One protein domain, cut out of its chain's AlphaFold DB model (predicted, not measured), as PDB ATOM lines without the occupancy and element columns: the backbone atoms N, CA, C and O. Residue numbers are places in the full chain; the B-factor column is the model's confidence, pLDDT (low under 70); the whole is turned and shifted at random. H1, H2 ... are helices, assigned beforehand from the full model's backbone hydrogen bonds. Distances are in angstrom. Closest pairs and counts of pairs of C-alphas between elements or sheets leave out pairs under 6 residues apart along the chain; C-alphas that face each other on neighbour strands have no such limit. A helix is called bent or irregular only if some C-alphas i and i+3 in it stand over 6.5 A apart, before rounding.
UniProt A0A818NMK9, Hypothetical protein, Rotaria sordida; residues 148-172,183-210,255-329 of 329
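Overview. This is residues 148 to 172, 183 to 210 and 255 to 329 of the 329 residues of the protein "Hypothetical protein" of Rotaria sordida (UniProt A0A818NMK9). A long, thin chain of helices: H4 and H3 follow each other nearly end to end along the longest axis, and H2 spans their junction, side by side with parts of both. H1 crosses H4 at residues 291 to 298 of H4, away from H2 and H3, and H5 packs on H1 with residues 150 to 160 of H1. The printed part has 128 residues with five named helices, H1 to H5 in chain order, and no named strand; the class is all helix. It is extended, with a radius of gyration of the C-alphas of 23.8 A, and spans 73 by 36 by 24 A.

Arrangement. H1, residues 148 to 172, touches H4, residues 278 to 305, with residues 149 to 159 alone, at a steep tilt of 57 degrees; the closest C-alphas, of Cys 156 and Ile 295, are 6.0 A apart. H1 touches H5, residues 315 to 327, the closest C-alphas being those of Lys 150 and Ala 323, 6.1 A. H2, residues 184 to 208, touches H3, residues 255 to 273, at a shallow tilt of 32 degrees, opposite ways; the closest C-alphas, of Cys 198 and Tyr 272, are 5.1 A apart. H2 touches H4 with residues 184 to 195 alone, the closest C-alphas being those of Glu 191 and Leu 278, 5.9 A. H3 and H5 are apart. Every O i to N i+4 pair is within hydrogen-bond range in H2 and H5, against 20 of 21 in H1, 13 of 15 in H3 and 23 of 24 in H4.

Along the chain. H1 begins at C-alpha 148 (-11.118, -34.222, -35.764) and is 36.9 A long; H2 is 35.6 A. H3, 25.9 A, has a kink of 26 degrees near residue 267 and is only just irregular: C-alphas 268 and 271 are 6.9 A apart. H4 is 41.2 A; H5, 18.3 A, ends at C-alpha 327 (-11.990, -45.877, -31.662).

Size, cuts and confidence. The C-alphas of Asn 257 and Gln 308, the two farthest apart, are 74.9 A apart. Residues 173 to 182 and 211 to 254 are not printed, with C-alpha gaps of 18.6 A and 18.9 A. No link printed whole is long. Confidence is under 70 at residues 163 to 172, 183, 207 to 210, 272 to 275 and 307 to 312.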
ATOM      1  N   ARG A 148     -12.276 -35.122 -35.768       90.56
ATOM      2  CA  ARG A 148     -11.118 -34.222 -35.764       90.56
ATOM      3  C   ARG A 148     -10.314 -34.307 -34.463       90.56
ATOM      4  O   ARG A 148      -9.100 -34.145 -34.478       90.56
ATOM      5  N   GLN A 149     -10.973 -34.524 -33.327       89.25
ATOM      6  CA  GLN A 149     -10.290 -34.708 -32.045       89.25
ATOM      7  C   GLN A 149      -9.490 -36.007 -32.013       89.25
ATOM      8  O   GLN A 149      -8.360 -35.983 -31.533       89.25
ATOM      9  N   LYS A 150     -10.032 -37.096 -32.574       90.62
ATOM     10  CA  LYS A 150      -9.286 -38.341 -32.775       90.62
ATOM     11  C   LYS A 150      -8.039 -38.096 -33.628       90.62
ATOM     12  O   LYS A 150      -6.943 -38.405 -33.181       90.62
ATOM     13  N   GLU A 151      -8.195 -37.465 -34.793       91.81
ATOM     14  CA  GLU A 151      -7.080 -37.172 -35.710       91.81
ATOM     15  C   GLU A 151      -5.953 -36.386 -35.023       91.81
ATOM     16  O   GLU A 151      -4.783 -36.737 -35.156       91.81
ATOM     17  N   ILE A 152      -6.298 -35.358 -34.238       89.62
ATOM     18  CA  ILE A 152      -5.316 -34.562 -33.483       89.62
ATOM     19  C   ILE A 152      -4.589 -35.426 -32.445       89.62
ATOM     20  O   ILE A 152      -3.380 -35.285 -32.259       89.62
ATOM     21  N   ILE A 153      -5.307 -36.306 -31.743       89.75
ATOM     22  CA  ILE A 153      -4.706 -37.197 -30.744       89.75
ATOM     23  C   ILE A 153      -3.774 -38.209 -31.421       89.75
ATOM     24  O   ILE A 153      -2.660 -38.406 -30.937       89.75
ATOM     25  N   ASP A 154      -4.178 -38.790 -32.550       89.25
ATOM     26  CA  ASP A 154      -3.356 -39.720 -33.328       89.25
ATOM     27  C   ASP A 154      -2.079 -39.037 -33.843       89.25
ATOM     28  O   ASP A 154      -0.980 -39.582 -33.709       89.25
ATOM     29  N   GLU A 155      -2.186 -37.802 -34.344       89.00
ATOM     30  CA  GLU A 155      -1.035 -36.988 -34.755       89.00
ATOM     31  C   GLU A 155      -0.075 -36.729 -33.580       89.00
ATOM     32  O   GLU A 155       1.148 -36.868 -33.717       89.00
ATOM     33  N   CYS A 156      -0.614 -36.435 -32.391       88.88
ATOM     34  CA  CYS A 156       0.180 -36.278 -31.171       88.88
ATOM     35  C   CYS A 156       0.904 -37.580 -30.787       88.88
ATOM     36  O   CYS A 156       2.092 -37.542 -30.456       88.88
ATOM     37  N   ILE A 157       0.223 -38.732 -30.841       87.69
ATOM     38  CA  ILE A 157       0.813 -40.049 -30.541       87.69
ATOM     39  C   ILE A 157       1.968 -40.339 -31.493       87.69
ATOM     40  O   ILE A 157       3.068 -40.655 -31.033       87.69
ATOM     41  N   LEU A 158       1.752 -40.164 -32.799       87.12
ATOM     42  CA  LEU A 158       2.783 -40.372 -33.816       87.12
ATOM     43  C   LEU A 158       4.018 -39.502 -33.551       87.12
ATOM     44  O   LEU A 158       5.146 -39.988 -33.645       87.12
ATOM     45  N   TYR A 159       3.829 -38.241 -33.159       85.12
ATOM     46  CA  TYR A 159       4.941 -37.358 -32.806       85.12
ATOM     47  C   TYR A 159       5.739 -37.860 -31.591       85.12
ATOM     48  O   TYR A 159       6.976 -37.870 -31.618       85.12
ATOM     49  N   PHE A 160       5.062 -38.312 -30.532       82.56
ATOM     50  CA  PHE A 160       5.734 -38.899 -29.369       82.56
ATOM     51  C   PHE A 160       6.496 -40.176 -29.740       82.56
ATOM     52  O   PHE A 160       7.648 -40.334 -29.334       82.56
ATOM     53  N   GLU A 161       5.902 -41.067 -30.531       82.31
ATOM     54  CA  GLU A 161       6.537 -42.321 -30.957       82.31
ATOM     55  C   GLU A 161       7.769 -42.079 -31.834       82.31
ATOM     56  O   GLU A 161       8.819 -42.685 -31.604       82.31
ATOM     57  N   GLN A 162       7.697 -41.123 -32.765       77.75
ATOM     58  CA  GLN A 162       8.850 -40.687 -33.556       77.75
ATOM     59  C   GLN A 162       9.967 -40.125 -32.668       77.75
ATOM     60  O   GLN A 162      11.149 -40.414 -32.880       77.75
ATOM     61  N   ARG A 163       9.619 -39.343 -31.640       67.19
ATOM     62  CA  ARG A 163      10.597 -38.805 -30.687       67.19
ATOM     63  C   ARG A 163      11.245 -39.912 -29.858       67.19
ATOM     64  O   ARG A 163      12.461 -39.889 -29.682       67.19
ATOM     65  N   HIS A 164      10.465 -40.879 -29.379       59.47
ATOM     66  CA  HIS A 164      10.982 -42.005 -28.607       59.47
ATOM     67  C   HIS A 164      11.872 -42.918 -29.454       59.47
ATOM     68  O   HIS A 164      12.981 -43.199 -29.019       59.47
ATOM     69  N   SER A 165      11.467 -43.285 -30.678       56.22
ATOM     70  CA  SER A 165      12.274 -44.105 -31.600       56.22
ATOM     71  C   SER A 165      13.635 -43.469 -31.916       56.22
ATOM     72  O   SER A 165      14.671 -44.136 -31.892       56.22
ATOM     73  N   ASN A 166      13.664 -42.147 -32.108       52.25
ATOM     74  CA  ASN A 166      14.916 -41.420 -32.307       52.25
ATOM     75  C   ASN A 166      15.811 -41.449 -31.058       52.25
ATOM     76  O   ASN A 166      17.025 -41.504 -31.195       52.25
ATOM     77  N   ILE A 167      15.246 -41.473 -29.848       52.34
ATOM     78  CA  ILE A 167      16.010 -41.568 -28.593       52.34
ATOM     79  C   ILE A 167      16.535 -42.997 -28.357       52.34
ATOM     80  O   ILE A 167      17.684 -43.150 -27.943       52.34
ATOM     81  N   THR A 168      15.763 -44.045 -28.668       46.12
ATOM     82  CA  THR A 168      16.219 -45.446 -28.547       46.12
ATOM     83  C   THR A 168      17.294 -45.802 -29.574       46.12
ATOM     84  O   THR A 168      18.218 -46.548 -29.262       46.12
ATOM     85  N   ASN A 169      17.249 -45.220 -30.776       43.19
ATOM     86  CA  ASN A 169      18.320 -45.379 -31.767       43.19
ATOM     87  C   ASN A 169      19.600 -44.607 -31.393       43.19
ATOM     88  O   ASN A 169      20.696 -44.991 -31.802       43.19
ATOM     89  N   ILE A 170      19.499 -43.558 -30.567       44.84
ATOM     90  CA  ILE A 170      20.654 -42.782 -30.082       44.84
ATOM     91  C   ILE A 170      21.465 -43.539 -29.016       44.84
ATOM     92  O   ILE A 170      22.676 -43.326 -28.924       44.84
ATOM     93  N   SER A 171      20.865 -44.451 -28.238       42.47
ATOM     94  CA  SER A 171      21.630 -45.261 -27.274       42.47
ATOM     95  C   SER A 171      22.394 -46.420 -27.926       42.47
ATOM     96  O   SER A 171      23.376 -46.889 -27.352       42.47
ATOM     97  N   ILE A 172      22.005 -46.839 -29.137       46.00
ATOM     98  CA  ILE A 172      22.606 -47.985 -29.841       46.00
ATOM     99  C   ILE A 172      23.530 -47.547 -30.993       46.00
ATOM    100  O   ILE A 172      24.508 -48.236 -31.279       46.00
ATOM    101  N   ASN A 183      20.713 -30.952 -29.858       65.44
ATOM    102  CA  ASN A 183      20.620 -29.527 -29.569       65.44
ATOM    103  C   ASN A 183      20.151 -28.761 -30.802       65.44
ATOM    104  O   ASN A 183      20.951 -28.277 -31.595       65.44
ATOM    105  N   LEU A 184      18.830 -28.665 -30.994       70.69
ATOM    106  CA  LEU A 184      18.253 -27.842 -32.066       70.69
ATOM    107  C   LEU A 184      18.807 -26.410 -32.009       70.69
ATOM    108  O   LEU A 184      19.042 -25.811 -33.049       70.69
ATOM    109  N   LYS A 185      19.084 -25.912 -30.796       74.81
ATOM    110  CA  LYS A 185      19.775 -24.645 -30.565       74.81
ATOM    111  C   LYS A 185      21.196 -24.651 -31.135       74.81
ATOM    112  O   LYS A 185      21.499 -23.765 -31.915       74.81
ATOM    113  N   GLU A 186      22.049 -25.628 -30.810       76.81
ATOM    114  CA  GLU A 186      23.414 -25.672 -31.382       76.81
ATOM    115  C   GLU A 186      23.391 -25.933 -32.888       76.81
ATOM    116  O   GLU A 186      24.196 -25.365 -33.610       76.81
ATOM    117  N   THR A 187      22.440 -26.728 -33.378       78.56
ATOM    118  CA  THR A 187      22.273 -26.999 -34.813       78.56
ATOM    119  C   THR A 187      21.872 -25.723 -35.556       78.56
ATOM    120  O   THR A 187      22.424 -25.428 -36.609       78.56
ATOM    121  N   LEU A 188      20.950 -24.935 -34.991       80.12
ATOM    122  CA  LEU A 188      20.581 -23.620 -35.519       80.12
ATOM    123  C   LEU A 188      21.747 -22.637 -35.452       80.12
ATOM    124  O   LEU A 188      22.004 -21.970 -36.446       80.12
ATOM    125  N   CYS A 189      22.456 -22.556 -34.322       82.38
ATOM    126  CA  CYS A 189      23.625 -21.685 -34.188       82.38
ATOM    127  C   CYS A 189      24.696 -22.042 -35.223       82.38
ATOM    128  O   CYS A 189      25.133 -21.171 -35.965       82.38
ATOM    129  N   HIS A 190      25.046 -23.323 -35.338       81.62
ATOM    130  CA  HIS A 190      26.037 -23.808 -36.293       81.62
ATOM    131  C   HIS A 190      25.618 -23.543 -37.746       81.62
ATOM    132  O   HIS A 190      26.440 -23.137 -38.567       81.62
ATOM    133  N   GLU A 191      24.346 -23.755 -38.093       80.69
ATOM    134  CA  GLU A 191      23.862 -23.496 -39.452       80.69
ATOM    135  C   GLU A 191      23.796 -21.994 -39.764       80.69
ATOM    136  O   GLU A 191      24.108 -21.581 -40.883       80.69
ATOM    137  N   LEU A 192      23.430 -21.162 -38.784       82.31
ATOM    138  CA  LEU A 192      23.467 -19.704 -38.907       82.31
ATOM    139  C   LEU A 192      24.900 -19.214 -39.115       82.31
ATOM    140  O   LEU A 192      25.147 -18.453 -40.045       82.31
ATOM    141  N   GLU A 193      25.848 -19.692 -38.310       84.88
ATOM    142  CA  GLU A 193      27.274 -19.385 -38.453       84.88
ATOM    143  C   GLU A 193      27.812 -19.846 -39.813       84.88
ATOM    144  O   GLU A 193      28.459 -19.072 -40.517       84.88
ATOM    145  N   SER A 194      27.464 -21.060 -40.244       82.19
ATOM    146  CA  SER A 194      27.844 -21.588 -41.561       82.19
ATOM    147  C   SER A 194      27.270 -20.743 -42.698       82.19
ATOM    148  O   SER A 194      27.984 -20.399 -43.639       82.19
ATOM    149  N   THR A 195      26.004 -20.331 -42.592       81.75
ATOM    150  CA  THR A 195      25.353 -19.466 -43.588       81.75
ATOM    151  C   THR A 195      26.002 -18.080 -43.621       81.75
ATOM    152  O   THR A 195      26.224 -17.538 -44.702       81.75
ATOM    153  N   ILE A 196      26.379 -17.520 -42.465       84.69
ATOM    154  CA  ILE A 196      27.128 -16.256 -42.383       84.69
ATOM    155  C   ILE A 196      28.476 -16.387 -43.099       84.69
ATOM    156  O   ILE A 196      28.804 -15.527 -43.917       84.69
ATOM    157  N   ILE A 197      29.225 -17.466 -42.855       83.81
ATOM    158  CA  ILE A 197      30.511 -17.729 -43.521       83.81
ATOM    159  C   ILE A 197      30.315 -17.843 -45.039       83.81
ATOM    160  O   ILE A 197      31.050 -17.218 -45.804       83.81
ATOM    161  N   CYS A 198      29.297 -18.577 -45.495       80.88
ATOM    162  CA  CYS A 198      28.964 -18.691 -46.915       80.88
ATOM    163  C   CYS A 198      28.608 -17.332 -47.541       80.88
ATOM    164  O   CYS A 198      29.119 -16.998 -48.611       80.88
ATOM    165  N   CYS A 199      27.807 -16.510 -46.862       79.94
ATOM    166  CA  CYS A 199      27.481 -15.153 -47.304       79.94
ATOM    167  C   CYS A 199      28.722 -14.250 -47.363       79.94
ATOM    168  O   CYS A 199      28.891 -13.502 -48.324       79.94
ATOM    169  N   GLN A 200      29.623 -14.340 -46.381       84.56
ATOM    170  CA  GLN A 200      30.889 -13.599 -46.373       84.56
ATOM    171  C   GLN A 200      31.809 -14.028 -47.526       84.56
ATOM    172  O   GLN A 200      32.399 -13.180 -48.195       84.56
ATOM    173  N   GLN A 201      31.897 -15.330 -47.809       80.69
ATOM    174  CA  GLN A 201      32.665 -15.861 -48.939       80.69
ATOM    175  C   GLN A 201      32.075 -15.432 -50.290       80.69
ATOM    176  O   GLN A 201      32.827 -15.050 -51.191       80.69
ATOM    177  N   ALA A 202      30.745 -15.439 -50.422       77.81
ATOM    178  CA  ALA A 202      30.047 -14.941 -51.604       77.81
ATOM    179  C   ALA A 202      30.294 -13.437 -51.807       77.81
ATOM    180  O   ALA A 202      30.656 -13.021 -52.906       77.81
ATOM    181  N   LEU A 203      30.200 -12.631 -50.742       80.56
ATOM    182  CA  LEU A 203      30.507 -11.195 -50.769       80.56
ATOM    183  C   LEU A 203      31.960 -10.926 -51.177       80.56
ATOM    184  O   LEU A 203      32.213 -10.070 -52.024       80.56
ATOM    185  N   HIS A 204      32.918 -11.684 -50.638       79.00
ATOM    186  CA  HIS A 204      34.329 -11.558 -51.010       79.00
ATOM    187  C   HIS A 204      34.575 -11.930 -52.485       79.00
ATOM    188  O   HIS A 204      35.321 -11.247 -53.192       79.00
ATOM    189  N   LYS A 205      33.923 -12.982 -52.999       74.38
ATOM    190  CA  LYS A 205      34.004 -13.342 -54.425       74.38
ATOM    191  C   LYS A 205      33.345 -12.314 -55.341       74.38
ATOM    192  O   LYS A 205      33.849 -12.078 -56.438       74.38
ATOM    193  N   LEU A 206      32.267 -11.681 -54.890       71.81
ATOM    194  CA  LEU A 206      31.616 -10.604 -55.626       71.81
ATOM    195  C   LEU A 206      32.510  -9.355 -55.690       71.81
ATOM    196  O   LEU A 206      32.656  -8.763 -56.755       71.81
ATOM    197  N   GLY A 207      33.176  -9.010 -54.581       66.75
ATOM    198  CA  GLY A 207      34.096  -7.869 -54.500       66.75
ATOM    199  C   GLY A 207      35.439  -8.066 -55.218       66.75
ATOM    200  O   GLY A 207      36.075  -7.093 -55.609       66.75
ATOM    201  N   THR A 208      35.879  -9.309 -55.433       61.69
ATOM    202  CA  THR A 208      37.117  -9.613 -56.180       61.69
ATOM    203  C   THR A 208      36.895  -9.714 -57.691       61.69
ATOM    204  O   THR A 208      37.814  -9.441 -58.460       61.69
ATOM    205  N   LYS A 209      35.678 -10.048 -58.146       55.78
ATOM    206  CA  LYS A 209      35.337 -10.161 -59.578       55.78
ATOM    207  C   LYS A 209      34.912  -8.855 -60.254       55.78
ATOM    208  O   LYS A 209      34.738  -8.845 -61.468       55.78
ATOM    209  N   THR A 210      34.811  -7.740 -59.532       48.66
ATOM    210  CA  THR A 210      34.543  -6.420 -60.135       48.66
ATOM    211  C   THR A 210      35.694  -5.865 -60.984       48.66
ATOM    212  O   THR A 210      35.545  -4.799 -61.575       48.66
ATOM    213  N   ILE A 255      22.038  -7.021 -74.225       79.50
ATOM    214  CA  ILE A 255      21.281  -8.082 -73.555       79.50
ATOM    215  C   ILE A 255      22.192  -9.277 -73.268       79.50
ATOM    216  O   ILE A 255      22.156  -9.804 -72.154       79.50
ATOM    217  N   GLN A 256      23.034  -9.681 -74.223       78.44
ATOM    218  CA  GLN A 256      24.008 -10.758 -74.030       78.44
ATOM    219  C   GLN A 256      25.037 -10.408 -72.951       78.44
ATOM    220  O   GLN A 256      25.303 -11.228 -72.072       78.44
ATOM    221  N   ASN A 257      25.540  -9.173 -72.938       75.19
ATOM    222  CA  ASN A 257      26.466  -8.695 -71.914       75.19
ATOM    223  C   ASN A 257      25.823  -8.679 -70.521       75.19
ATOM    224  O   ASN A 257      26.427  -9.158 -69.560       75.19
ATOM    225  N   ARG A 258      24.574  -8.209 -70.398       81.25
ATOM    226  CA  ARG A 258      23.817  -8.281 -69.137       81.25
ATOM    227  C   ARG A 258      23.569  -9.716 -68.690       81.25
ATOM    228  O   ARG A 258      23.749 -10.021 -67.514       81.25
ATOM    229  N   LEU A 259      23.169 -10.597 -69.604       83.25
ATOM    230  CA  LEU A 259      22.928 -12.005 -69.297       83.25
ATOM    231  C   LEU A 259      24.211 -12.683 -68.813       83.25
ATOM    232  O   LEU A 259      24.179 -13.396 -67.813       83.25
ATOM    233  N   TYR A 260      25.340 -12.418 -69.469       82.19
ATOM    234  CA  TYR A 260      26.643 -12.928 -69.058       82.19
ATOM    235  C   TYR A 260      27.026 -12.431 -67.658       82.19
ATOM    236  O   TYR A 260      27.408 -13.231 -66.802       82.19
ATOM    237  N   GLN A 261      26.859 -11.133 -67.382       80.75
ATOM    238  CA  GLN A 261      27.131 -10.558 -66.061       80.75
ATOM    239  C   GLN A 261      26.231 -11.164 -64.978       80.75
ATOM    240  O   GLN A 261      26.728 -11.606 -63.944       80.75
ATOM    241  N   HIS A 262      24.922 -11.254 -65.225       83.88
ATOM    242  CA  HIS A 262      23.964 -11.820 -64.275       83.88
ATOM    243  C   HIS A 262      24.226 -13.308 -64.023       83.88
ATOM    244  O   HIS A 262      24.240 -13.733 -62.872       83.88
ATOM    245  N   THR A 263      24.509 -14.086 -65.072       83.44
ATOM    246  CA  THR A 263      24.870 -15.510 -64.956       83.44
ATOM    247  C   THR A 263      26.176 -15.685 -64.181       83.44
ATOM    248  O   THR A 263      26.294 -16.575 -63.346       83.44
ATOM    249  N   THR A 264      27.155 -14.802 -64.394       77.75
ATOM    250  CA  THR A 264      28.434 -14.838 -63.670       77.75
ATOM    251  C   THR A 264      28.260 -14.511 -62.186       77.75
ATOM    252  O   THR A 264      28.878 -15.166 -61.343       77.75
ATOM    253  N   ILE A 265      27.410 -13.530 -61.863       78.56
ATOM    254  CA  ILE A 265      27.036 -13.185 -60.487       78.56
ATOM    255  C   ILE A 265      26.308 -14.365 -59.840       78.56
ATOM    256  O   ILE A 265      26.718 -14.814 -58.770       78.56
ATOM    257  N   LEU A 266      25.298 -14.918 -60.511       79.38
ATOM    258  CA  LEU A 266      24.508 -16.039 -60.009       79.38
ATOM    259  C   LEU A 266      25.391 -17.259 -59.720       79.38
ATOM    260  O   LEU A 266      25.445 -17.702 -58.579       79.38
ATOM    261  N   ASN A 267      26.208 -17.692 -60.684       81.19
ATOM    262  CA  ASN A 267      27.139 -18.816 -60.517       81.19
ATOM    263  C   ASN A 267      28.186 -18.581 -59.415       81.19
ATOM    264  O   ASN A 267      28.776 -19.527 -58.895       81.19
ATOM    265  N   SER A 268      28.467 -17.318 -59.071       71.31
ATOM    266  CA  SER A 268      29.399 -16.979 -57.993       71.31
ATOM    267  C   SER A 268      28.772 -17.003 -56.598       71.31
ATOM    268  O   SER A 268      29.518 -17.129 -55.632       71.31
ATOM    269  N   ILE A 269      27.443 -16.907 -56.493       74.62
ATOM    270  CA  ILE A 269      26.700 -16.816 -55.227       74.62
ATOM    271  C   ILE A 269      25.918 -18.108 -54.944       74.62
ATOM    272  O   ILE A 269      25.910 -18.584 -53.811       74.62
ATOM    273  N   GLU A 270      25.290 -18.697 -55.960       78.12
ATOM    274  CA  GLU A 270      24.466 -19.909 -55.877       78.12
ATOM    275  C   GLU A 270      25.130 -21.066 -55.110       78.12
ATOM    276  O   GLU A 270      24.521 -21.559 -54.158       78.12
ATOM    277  N   PRO A 271      26.394 -21.459 -55.374       72.62
ATOM    278  CA  PRO A 271      27.036 -22.531 -54.617       72.62
ATOM    279  C   PRO A 271      27.265 -22.193 -53.140       72.62
ATOM    280  O   PRO A 271      27.577 -23.090 -52.376       72.62
ATOM    281  N   TYR A 272      27.115 -20.947 -52.694       68.44
ATOM    282  CA  TYR A 272      27.217 -20.588 -51.275       68.44
ATOM    283  C   TYR A 272      25.855 -20.586 -50.577       68.44
ATOM    284  O   TYR A 272      25.772 -20.910 -49.396       68.44
ATOM    285  N   LEU A 273      24.781 -20.275 -51.302       68.12
ATOM    286  CA  LEU A 273      23.424 -20.237 -50.754       68.12
ATOM    287  C   LEU A 273      22.738 -21.608 -50.784       68.12
ATOM    288  O   LEU A 273      22.020 -21.947 -49.846       68.12
ATOM    289  N   SER A 274      23.011 -22.433 -51.798       67.62
ATOM    290  CA  SER A 274      22.391 -23.759 -51.962       67.62
ATOM    291  C   SER A 274      22.810 -24.785 -50.900       67.62
ATOM    292  O   SER A 274      22.153 -25.813 -50.750       67.62
ATOM    293  N   HIS A 275      23.882 -24.523 -50.145       65.69
ATOM    294  CA  HIS A 275      24.335 -25.398 -49.056       65.69
ATOM    295  C   HIS A 275      23.648 -25.110 -47.717       65.69
ATOM    296  O   HIS A 275      23.767 -25.923 -46.801       65.69
ATOM    297  N   SER A 276      22.926 -23.990 -47.597       71.81
ATOM    298  CA  SER A 276      22.246 -23.637 -46.354       71.81
ATOM    299  C   SER A 276      21.021 -24.527 -46.142       71.81
ATOM    300  O   SER A 276      20.042 -24.484 -46.890       71.81
ATOM    301  N   LYS A 277      21.044 -25.322 -45.072       76.31
ATOM    302  CA  LYS A 277      19.896 -26.098 -44.575       76.31
ATOM    303  C   LYS A 277      19.045 -25.290 -43.599       76.31
ATOM    304  O   LYS A 277      18.085 -25.825 -43.040       76.31
ATOM    305  N   LEU A 278      19.368 -24.011 -43.398       77.31
ATOM    306  CA  LEU A 278      18.738 -23.138 -42.412       77.31
ATOM    307  C   LEU A 278      17.218 -23.081 -42.583       77.31
ATOM    308  O   LEU A 278      16.490 -23.236 -41.607       77.31
ATOM    309  N   HIS A 279      16.737 -22.942 -43.820       78.88
ATOM    310  CA  HIS A 279      15.303 -22.938 -44.119       78.88
ATOM    311  C   HIS A 279      14.616 -24.230 -43.648       78.88
ATOM    312  O   HIS A 279      13.588 -24.185 -42.975       78.88
ATOM    313  N   THR A 280      15.219 -25.390 -43.917       79.00
ATOM    314  CA  THR A 280      14.705 -26.690 -43.469       79.00
ATOM    315  C   THR A 280      14.699 -26.802 -41.945       79.00
ATOM    316  O   THR A 280      13.726 -27.278 -41.366       79.00
ATOM    317  N   ILE A 281      15.752 -26.335 -41.267       78.00
ATOM    318  CA  ILE A 281      15.840 -26.379 -39.799       78.00
ATOM    319  C   ILE A 281      14.806 -25.445 -39.153       78.00
ATOM    320  O   ILE A 281      14.151 -25.840 -38.187       78.00
ATOM    321  N   ILE A 282      14.613 -24.241 -39.697       81.94
ATOM    322  CA  ILE A 282      13.588 -23.294 -39.234       81.94
ATOM    323  C   ILE A 282      12.189 -23.880 -39.433       81.94
ATOM    324  O   ILE A 282      11.379 -23.845 -38.507       81.94
ATOM    325  N   ASN A 283      11.910 -24.483 -40.591       79.38
ATOM    326  CA  ASN A 283      10.623 -25.133 -40.845       79.38
ATOM    327  C   ASN A 283      10.380 -26.305 -39.890       79.38
ATOM    328  O   ASN A 283       9.282 -26.436 -39.353       79.38
ATOM    329  N   ASN A 284      11.415 -27.096 -39.595       80.50
ATOM    330  CA  ASN A 284      11.336 -28.160 -38.596       80.50
ATOM    331  C   ASN A 284      11.044 -27.614 -37.192       80.50
ATOM    332  O   ASN A 284      10.238 -28.195 -36.469       80.50
ATOM    333  N   LEU A 285      11.669 -26.500 -36.789       82.31
ATOM    334  CA  LEU A 285      11.366 -25.843 -35.514       82.31
ATOM    335  C   LEU A 285       9.919 -25.334 -35.487       82.31
ATOM    336  O   LEU A 285       9.210 -25.580 -34.514       82.31
ATOM    337  N   SER A 286       9.473 -24.662 -36.549       84.44
ATOM    338  CA  SER A 286       8.101 -24.159 -36.672       84.44
ATOM    339  C   SER A 286       7.076 -25.292 -36.562       84.44
ATOM    340  O   SER A 286       6.114 -25.191 -35.800       84.44
ATOM    341  N   TYR A 287       7.330 -26.410 -37.248       85.12
ATOM    342  CA  TYR A 287       6.513 -27.616 -37.158       85.12
ATOM    343  C   TYR A 287       6.469 -28.173 -35.728       85.12
ATOM    344  O   TYR A 287       5.382 -28.386 -35.195       85.12
ATOM    345  N   LYS A 288       7.622 -28.325 -35.059       82.75
ATOM    346  CA  LYS A 288       7.679 -28.794 -33.660       82.75
ATOM    347  C   LYS A 288       6.892 -27.889 -32.713       82.75
ATOM    348  O   LYS A 288       6.100 -28.382 -31.921       82.75
ATOM    349  N   VAL A 289       7.048 -26.569 -32.835       86.56
ATOM    350  CA  VAL A 289       6.286 -25.591 -32.038       86.56
ATOM    351  C   VAL A 289       4.784 -25.702 -32.308       86.56
ATOM    352  O   VAL A 289       3.981 -25.580 -31.385       86.56
ATOM    353  N   SER A 290       4.390 -25.919 -33.565       87.94
ATOM    354  CA  SER A 290       2.990 -26.131 -33.936       87.94
ATOM    355  C   SER A 290       2.416 -27.383 -33.267       87.94
ATOM    356  O   SER A 290       1.360 -27.301 -32.643       87.94
ATOM    357  N   ILE A 291       3.132 -28.508 -33.325       86.75
ATOM    358  CA  ILE A 291       2.707 -29.762 -32.690       86.75
ATOM    359  C   ILE A 291       2.659 -29.638 -31.167       86.75
ATOM    360  O   ILE A 291       1.665 -30.028 -30.564       86.75
ATOM    361  N   ASP A 292       3.656 -29.024 -30.529       86.44
ATOM    362  CA  ASP A 292       3.654 -28.838 -29.071       86.44
ATOM    363  C   ASP A 292       2.439 -28.000 -28.612       86.44
ATOM    364  O   ASP A 292       1.824 -28.295 -27.587       86.44
ATOM    365  N   LYS A 293       2.019 -26.997 -29.399       90.06
ATOM    366  CA  LYS A 293       0.764 -26.262 -29.146       90.06
ATOM    367  C   LYS A 293      -0.463 -27.163 -29.269       90.06
ATOM    368  O   LYS A 293      -1.361 -27.069 -28.433       90.06
ATOM    369  N   GLN A 294      -0.516 -28.016 -30.290       89.75
ATOM    370  CA  GLN A 294      -1.619 -28.962 -30.462       89.75
ATOM    371  C   GLN A 294      -1.689 -29.968 -29.311       89.75
ATOM    372  O   GLN A 294      -2.773 -30.179 -28.775       89.75
ATOM    373  N   ILE A 295      -0.547 -30.493 -28.858       90.00
ATOM    374  CA  ILE A 295      -0.445 -31.374 -27.687       90.00
ATOM    375  C   ILE A 295      -1.040 -30.698 -26.449       90.00
ATOM    376  O   ILE A 295      -1.835 -31.305 -25.732       90.00
ATOM    377  N   LEU A 296      -0.705 -29.426 -26.202       89.25
ATOM    378  CA  LEU A 296      -1.250 -28.677 -25.066       89.25
ATOM    379  C   LEU A 296      -2.765 -28.470 -25.173       89.25
ATOM    380  O   LEU A 296      -3.472 -28.609 -24.175       89.25
ATOM    381  N   LEU A 297      -3.272 -28.163 -26.369       90.00
ATOM    382  CA  LEU A 297      -4.711 -28.015 -26.607       90.00
ATOM    383  C   LEU A 297      -5.454 -29.348 -26.445       90.00
ATOM    384  O   LEU A 297      -6.507 -29.384 -25.807       90.00
ATOM    385  N   ALA A 298      -4.897 -30.440 -26.967       88.12
ATOM    386  CA  ALA A 298      -5.450 -31.782 -26.835       88.12
ATOM    387  C   ALA A 298      -5.467 -32.232 -25.365       88.12
ATOM    388  O   ALA A 298      -6.479 -32.739 -24.884       88.12
ATOM    389  N   TYR A 299      -4.396 -31.961 -24.617       88.88
ATOM    390  CA  TYR A 299      -4.345 -32.215 -23.178       88.88
ATOM    391  C   TYR A 299      -5.382 -31.387 -22.404       88.88
ATOM    392  O   TYR A 299      -6.102 -31.922 -21.560       88.88
ATOM    393  N   ALA A 300      -5.507 -30.091 -22.710       87.56
ATOM    394  CA  ALA A 300      -6.515 -29.231 -22.092       87.56
ATOM    395  C   ALA A 300      -7.938 -29.744 -22.356       87.56
ATOM    396  O   ALA A 300      -8.773 -29.711 -21.456       87.56
ATOM    397  N   HIS A 301      -8.193 -30.263 -23.560       86.69
ATOM    398  CA  HIS A 301      -9.459 -30.894 -23.911       86.69
ATOM    399  C   HIS A 301      -9.705 -32.178 -23.106       86.69
ATOM    400  O   HIS A 301     -10.749 -32.306 -22.472       86.69
ATOM    401  N   ILE A 302      -8.730 -33.089 -23.039       86.44
ATOM    402  CA  ILE A 302      -8.806 -34.321 -22.233       86.44
ATOM    403  C   ILE A 302      -9.119 -34.014 -20.762       86.44
ATOM    404  O   ILE A 302     -10.000 -34.632 -20.164       86.44
ATOM    405  N   LYS A 303      -8.488 -32.977 -20.204       84.00
ATOM    406  CA  LYS A 303      -8.728 -32.519 -18.830       84.00
ATOM    407  C   LYS A 303     -10.174 -32.078 -18.566       84.00
ATOM    408  O   LYS A 303     -10.609 -32.083 -17.417       84.00
ATOM    409  N   THR A 304     -10.938 -31.704 -19.593       81.12
ATOM    410  CA  THR A 304     -12.374 -31.410 -19.419       81.12
ATOM    411  C   THR A 304     -13.213 -32.670 -19.199       81.12
ATOM    412  O   THR A 304     -14.244 -32.603 -18.532       81.12
ATOM    413  N   HIS A 305     -12.761 -33.814 -19.717       72.31
ATOM    414  CA  HIS A 305     -13.463 -35.093 -19.629       72.31
ATOM    415  C   HIS A 305     -13.105 -35.868 -18.363       72.31
ATOM    416  O   HIS A 305     -13.963 -36.530 -17.777       72.31
ATOM    417  N   GLU A 306     -11.858 -35.757 -17.911       73.25
ATOM    418  CA  GLU A 306     -11.339 -36.508 -16.775       73.25
ATOM    419  C   GLU A 306     -11.040 -35.569 -15.602       73.25
ATOM    420  O   GLU A 306     -10.077 -34.804 -15.601       73.25
ATOM    421  N   LYS A 307     -11.902 -35.613 -14.577       65.12
ATOM    422  CA  LYS A 307     -11.813 -34.708 -13.416       65.12
ATOM    423  C   LYS A 307     -10.577 -34.955 -12.540       65.12
ATOM    424  O   LYS A 307     -10.259 -34.100 -11.716       65.12
ATOM    425  N   GLN A 308      -9.902 -36.095 -12.689       64.00
ATOM    426  CA  GLN A 308      -8.747 -36.487 -11.879       64.00
ATOM    427  C   GLN A 308      -7.687 -37.181 -12.744       64.00
ATOM    428  O   GLN A 308      -7.540 -38.395 -12.699       64.00
ATOM    429  N   ILE A 309      -6.936 -36.405 -13.526       69.00
ATOM    430  CA  ILE A 309      -5.695 -36.902 -14.135       69.00
ATOM    431  C   ILE A 309      -4.610 -36.869 -13.044       69.00
ATOM    432  O   ILE A 309      -4.368 -35.785 -12.493       69.00
ATOM    433  N   PRO A 310      -3.972 -38.001 -12.690       66.94
ATOM    434  CA  PRO A 310      -2.919 -38.021 -11.685       66.94
ATOM    435  C   PRO A 310      -1.773 -37.076 -12.067       66.94
ATOM    436  O   PRO A 310      -1.350 -36.984 -13.222       66.94
ATOM    437  N   PHE A 311      -1.279 -36.328 -11.079       60.53
ATOM    438  CA  PHE A 311      -0.212 -35.358 -11.297       60.53
ATOM    439  C   PHE A 311       1.054 -36.072 -11.789       60.53
ATOM    440  O   PHE A 311       1.586 -36.938 -11.101       60.53
ATOM    441  N   GLY A 312       1.534 -35.696 -12.975       65.94
ATOM    442  CA  GLY A 312       2.730 -36.288 -13.576       65.94
ATOM    443  C   GLY A 312       2.485 -37.541 -14.423       65.94
ATOM    444  O   GLY A 312       3.461 -38.196 -14.786       65.94
ATOM    445  N   GLU A 313       1.233 -37.874 -14.771       75.88
ATOM    446  CA  GLU A 313       0.965 -38.938 -15.746       75.88
ATOM    447  C   GLU A 313       1.666 -38.631 -17.087       75.88
ATOM    448  O   GLU A 313       1.550 -37.514 -17.609       75.88
ATOM    449  N   PRO A 314       2.417 -39.588 -17.665       82.06
ATOM    450  CA  PRO A 314       3.046 -39.392 -18.963       82.06
ATOM    451  C   PRO A 314       1.990 -39.175 -20.059       82.06
ATOM    452  O   PRO A 314       1.024 -39.928 -20.180       82.06
ATOM    453  N   LEU A 315       2.209 -38.164 -20.906       86.06
ATOM    454  CA  LEU A 315       1.245 -37.760 -21.937       86.06
ATOM    455  C   LEU A 315       0.986 -38.844 -22.992       86.06
ATOM    456  O   LEU A 315      -0.133 -38.964 -23.473       86.06
ATOM    457  N   LEU A 316       1.994 -39.637 -23.363       84.38
ATOM    458  CA  LEU A 316       1.843 -40.647 -24.414       84.38
ATOM    459  C   LEU A 316       0.844 -41.761 -24.024       84.38
ATOM    460  O   LEU A 316      -0.091 -41.991 -24.792       84.38
ATOM    461  N   PRO A 317       0.967 -42.431 -22.859       84.00
ATOM    462  CA  PRO A 317      -0.058 -43.364 -22.383       84.00
ATOM    463  C   PRO A 317      -1.450 -42.738 -22.258       84.00
ATOM    464  O   PRO A 317      -2.427 -43.365 -22.664       84.00
ATOM    465  N   LEU A 318      -1.534 -41.491 -21.780       84.88
ATOM    466  CA  LEU A 318      -2.790 -40.746 -21.698       84.88
ATOM    467  C   LEU A 318      -3.433 -40.575 -23.083       84.88
ATOM    468  O   LEU A 318      -4.603 -40.900 -23.270       84.88
ATOM    469  N   PHE A 319      -2.674 -40.122 -24.083       89.00
ATOM    470  CA  PHE A 319      -3.191 -39.975 -25.444       89.00
ATOM    471  C   PHE A 319      -3.608 -41.313 -26.051       89.00
ATOM    472  O   PHE A 319      -4.680 -41.376 -26.641       89.00
ATOM    473  N   LYS A 320      -2.839 -42.393 -25.847       86.50
ATOM    474  CA  LYS A 320      -3.226 -43.741 -26.307       86.50
ATOM    475  C   LYS A 320      -4.545 -44.207 -25.691       86.50
ATOM    476  O   LYS A 320      -5.378 -44.767 -26.397       86.50
ATOM    477  N   ARG A 321      -4.761 -43.919 -24.403       85.25
ATOM    478  CA  ARG A 321      -6.011 -44.217 -23.692       85.25
ATOM    479  C   ARG A 321      -7.214 -43.526 -24.321       85.25
ATOM    480  O   ARG A 321      -8.254 -44.146 -24.533       85.25
ATOM    481  N   PHE A 322      -7.065 -42.245 -24.640       86.75
ATOM    482  CA  PHE A 322      -8.129 -41.484 -25.283       86.75
ATOM    483  C   PHE A 322      -8.310 -41.855 -26.755       86.75
ATOM    484  O   PHE A 322      -9.453 -41.973 -27.180       86.75
ATOM    485  N   ALA A 323      -7.242 -42.109 -27.515       87.69
ATOM    486  CA  ALA A 323      -7.337 -42.598 -28.894       87.69
ATOM    487  C   ALA A 323      -8.162 -43.887 -28.966       87.69
ATOM    488  O   ALA A 323      -9.117 -43.963 -29.731       87.69
ATOM    489  N   PHE A 324      -7.877 -44.843 -28.077       85.00
ATOM    490  CA  PHE A 324      -8.660 -46.069 -27.950       85.00
ATOM    491  C   PHE A 324     -10.134 -45.799 -27.608       85.00
ATOM    492  O   PHE A 324     -11.031 -46.416 -28.179       85.00
ATOM    493  N   ALA A 325     -10.410 -44.844 -26.715       84.69
ATOM    494  CA  ALA A 325     -11.781 -44.447 -26.400       84.69
ATOM    495  C   ALA A 325     -12.528 -43.886 -27.623       84.69
ATOM    496  O   ALA A 325     -13.685 -44.235 -27.831       84.69
ATOM    497  N   TYR A 326     -11.863 -43.068 -28.448       86.75
ATOM    498  CA  TYR A 326     -12.419 -42.566 -29.711       86.75
ATOM    499  C   TYR A 326     -12.564 -43.650 -30.787       86.75
ATOM    500  O   TYR A 326     -13.358 -43.478 -31.698       86.75
ATOM    501  N   GLU A 327     -11.813 -44.750 -30.730       84.75
ATOM    502  CA  GLU A 327     -11.990 -45.877 -31.662       84.75
ATOM    503  C   GLU A 327     -13.195 -46.750 -31.322       84.75
ATOM    504  O   GLU A 327     -13.793 -47.350 -32.211       84.75
ATOM    505  N   ARG A 328     -13.556 -46.816 -30.038       77.69
ATOM    506  CA  ARG A 328     -14.721 -47.573 -29.558       77.69
ATOM    507  C   ARG A 328     -16.053 -46.826 -29.720       77.69
ATOM    508  O   ARG A 328     -17.097 -47.434 -29.494       77.69
ATOM    509  N   ILE A 329     -16.017 -45.534 -30.055       72.25
ATOM    510  CA  ILE A 329     -17.153 -44.594 -30.124       72.25
ATOM    511  C   ILE A 329     -17.328 -44.145 -31.575       72.25
ATOM    512  O   ILE A 329     -18.349 -44.517 -32.193       72.25
TER     513      ILE A 329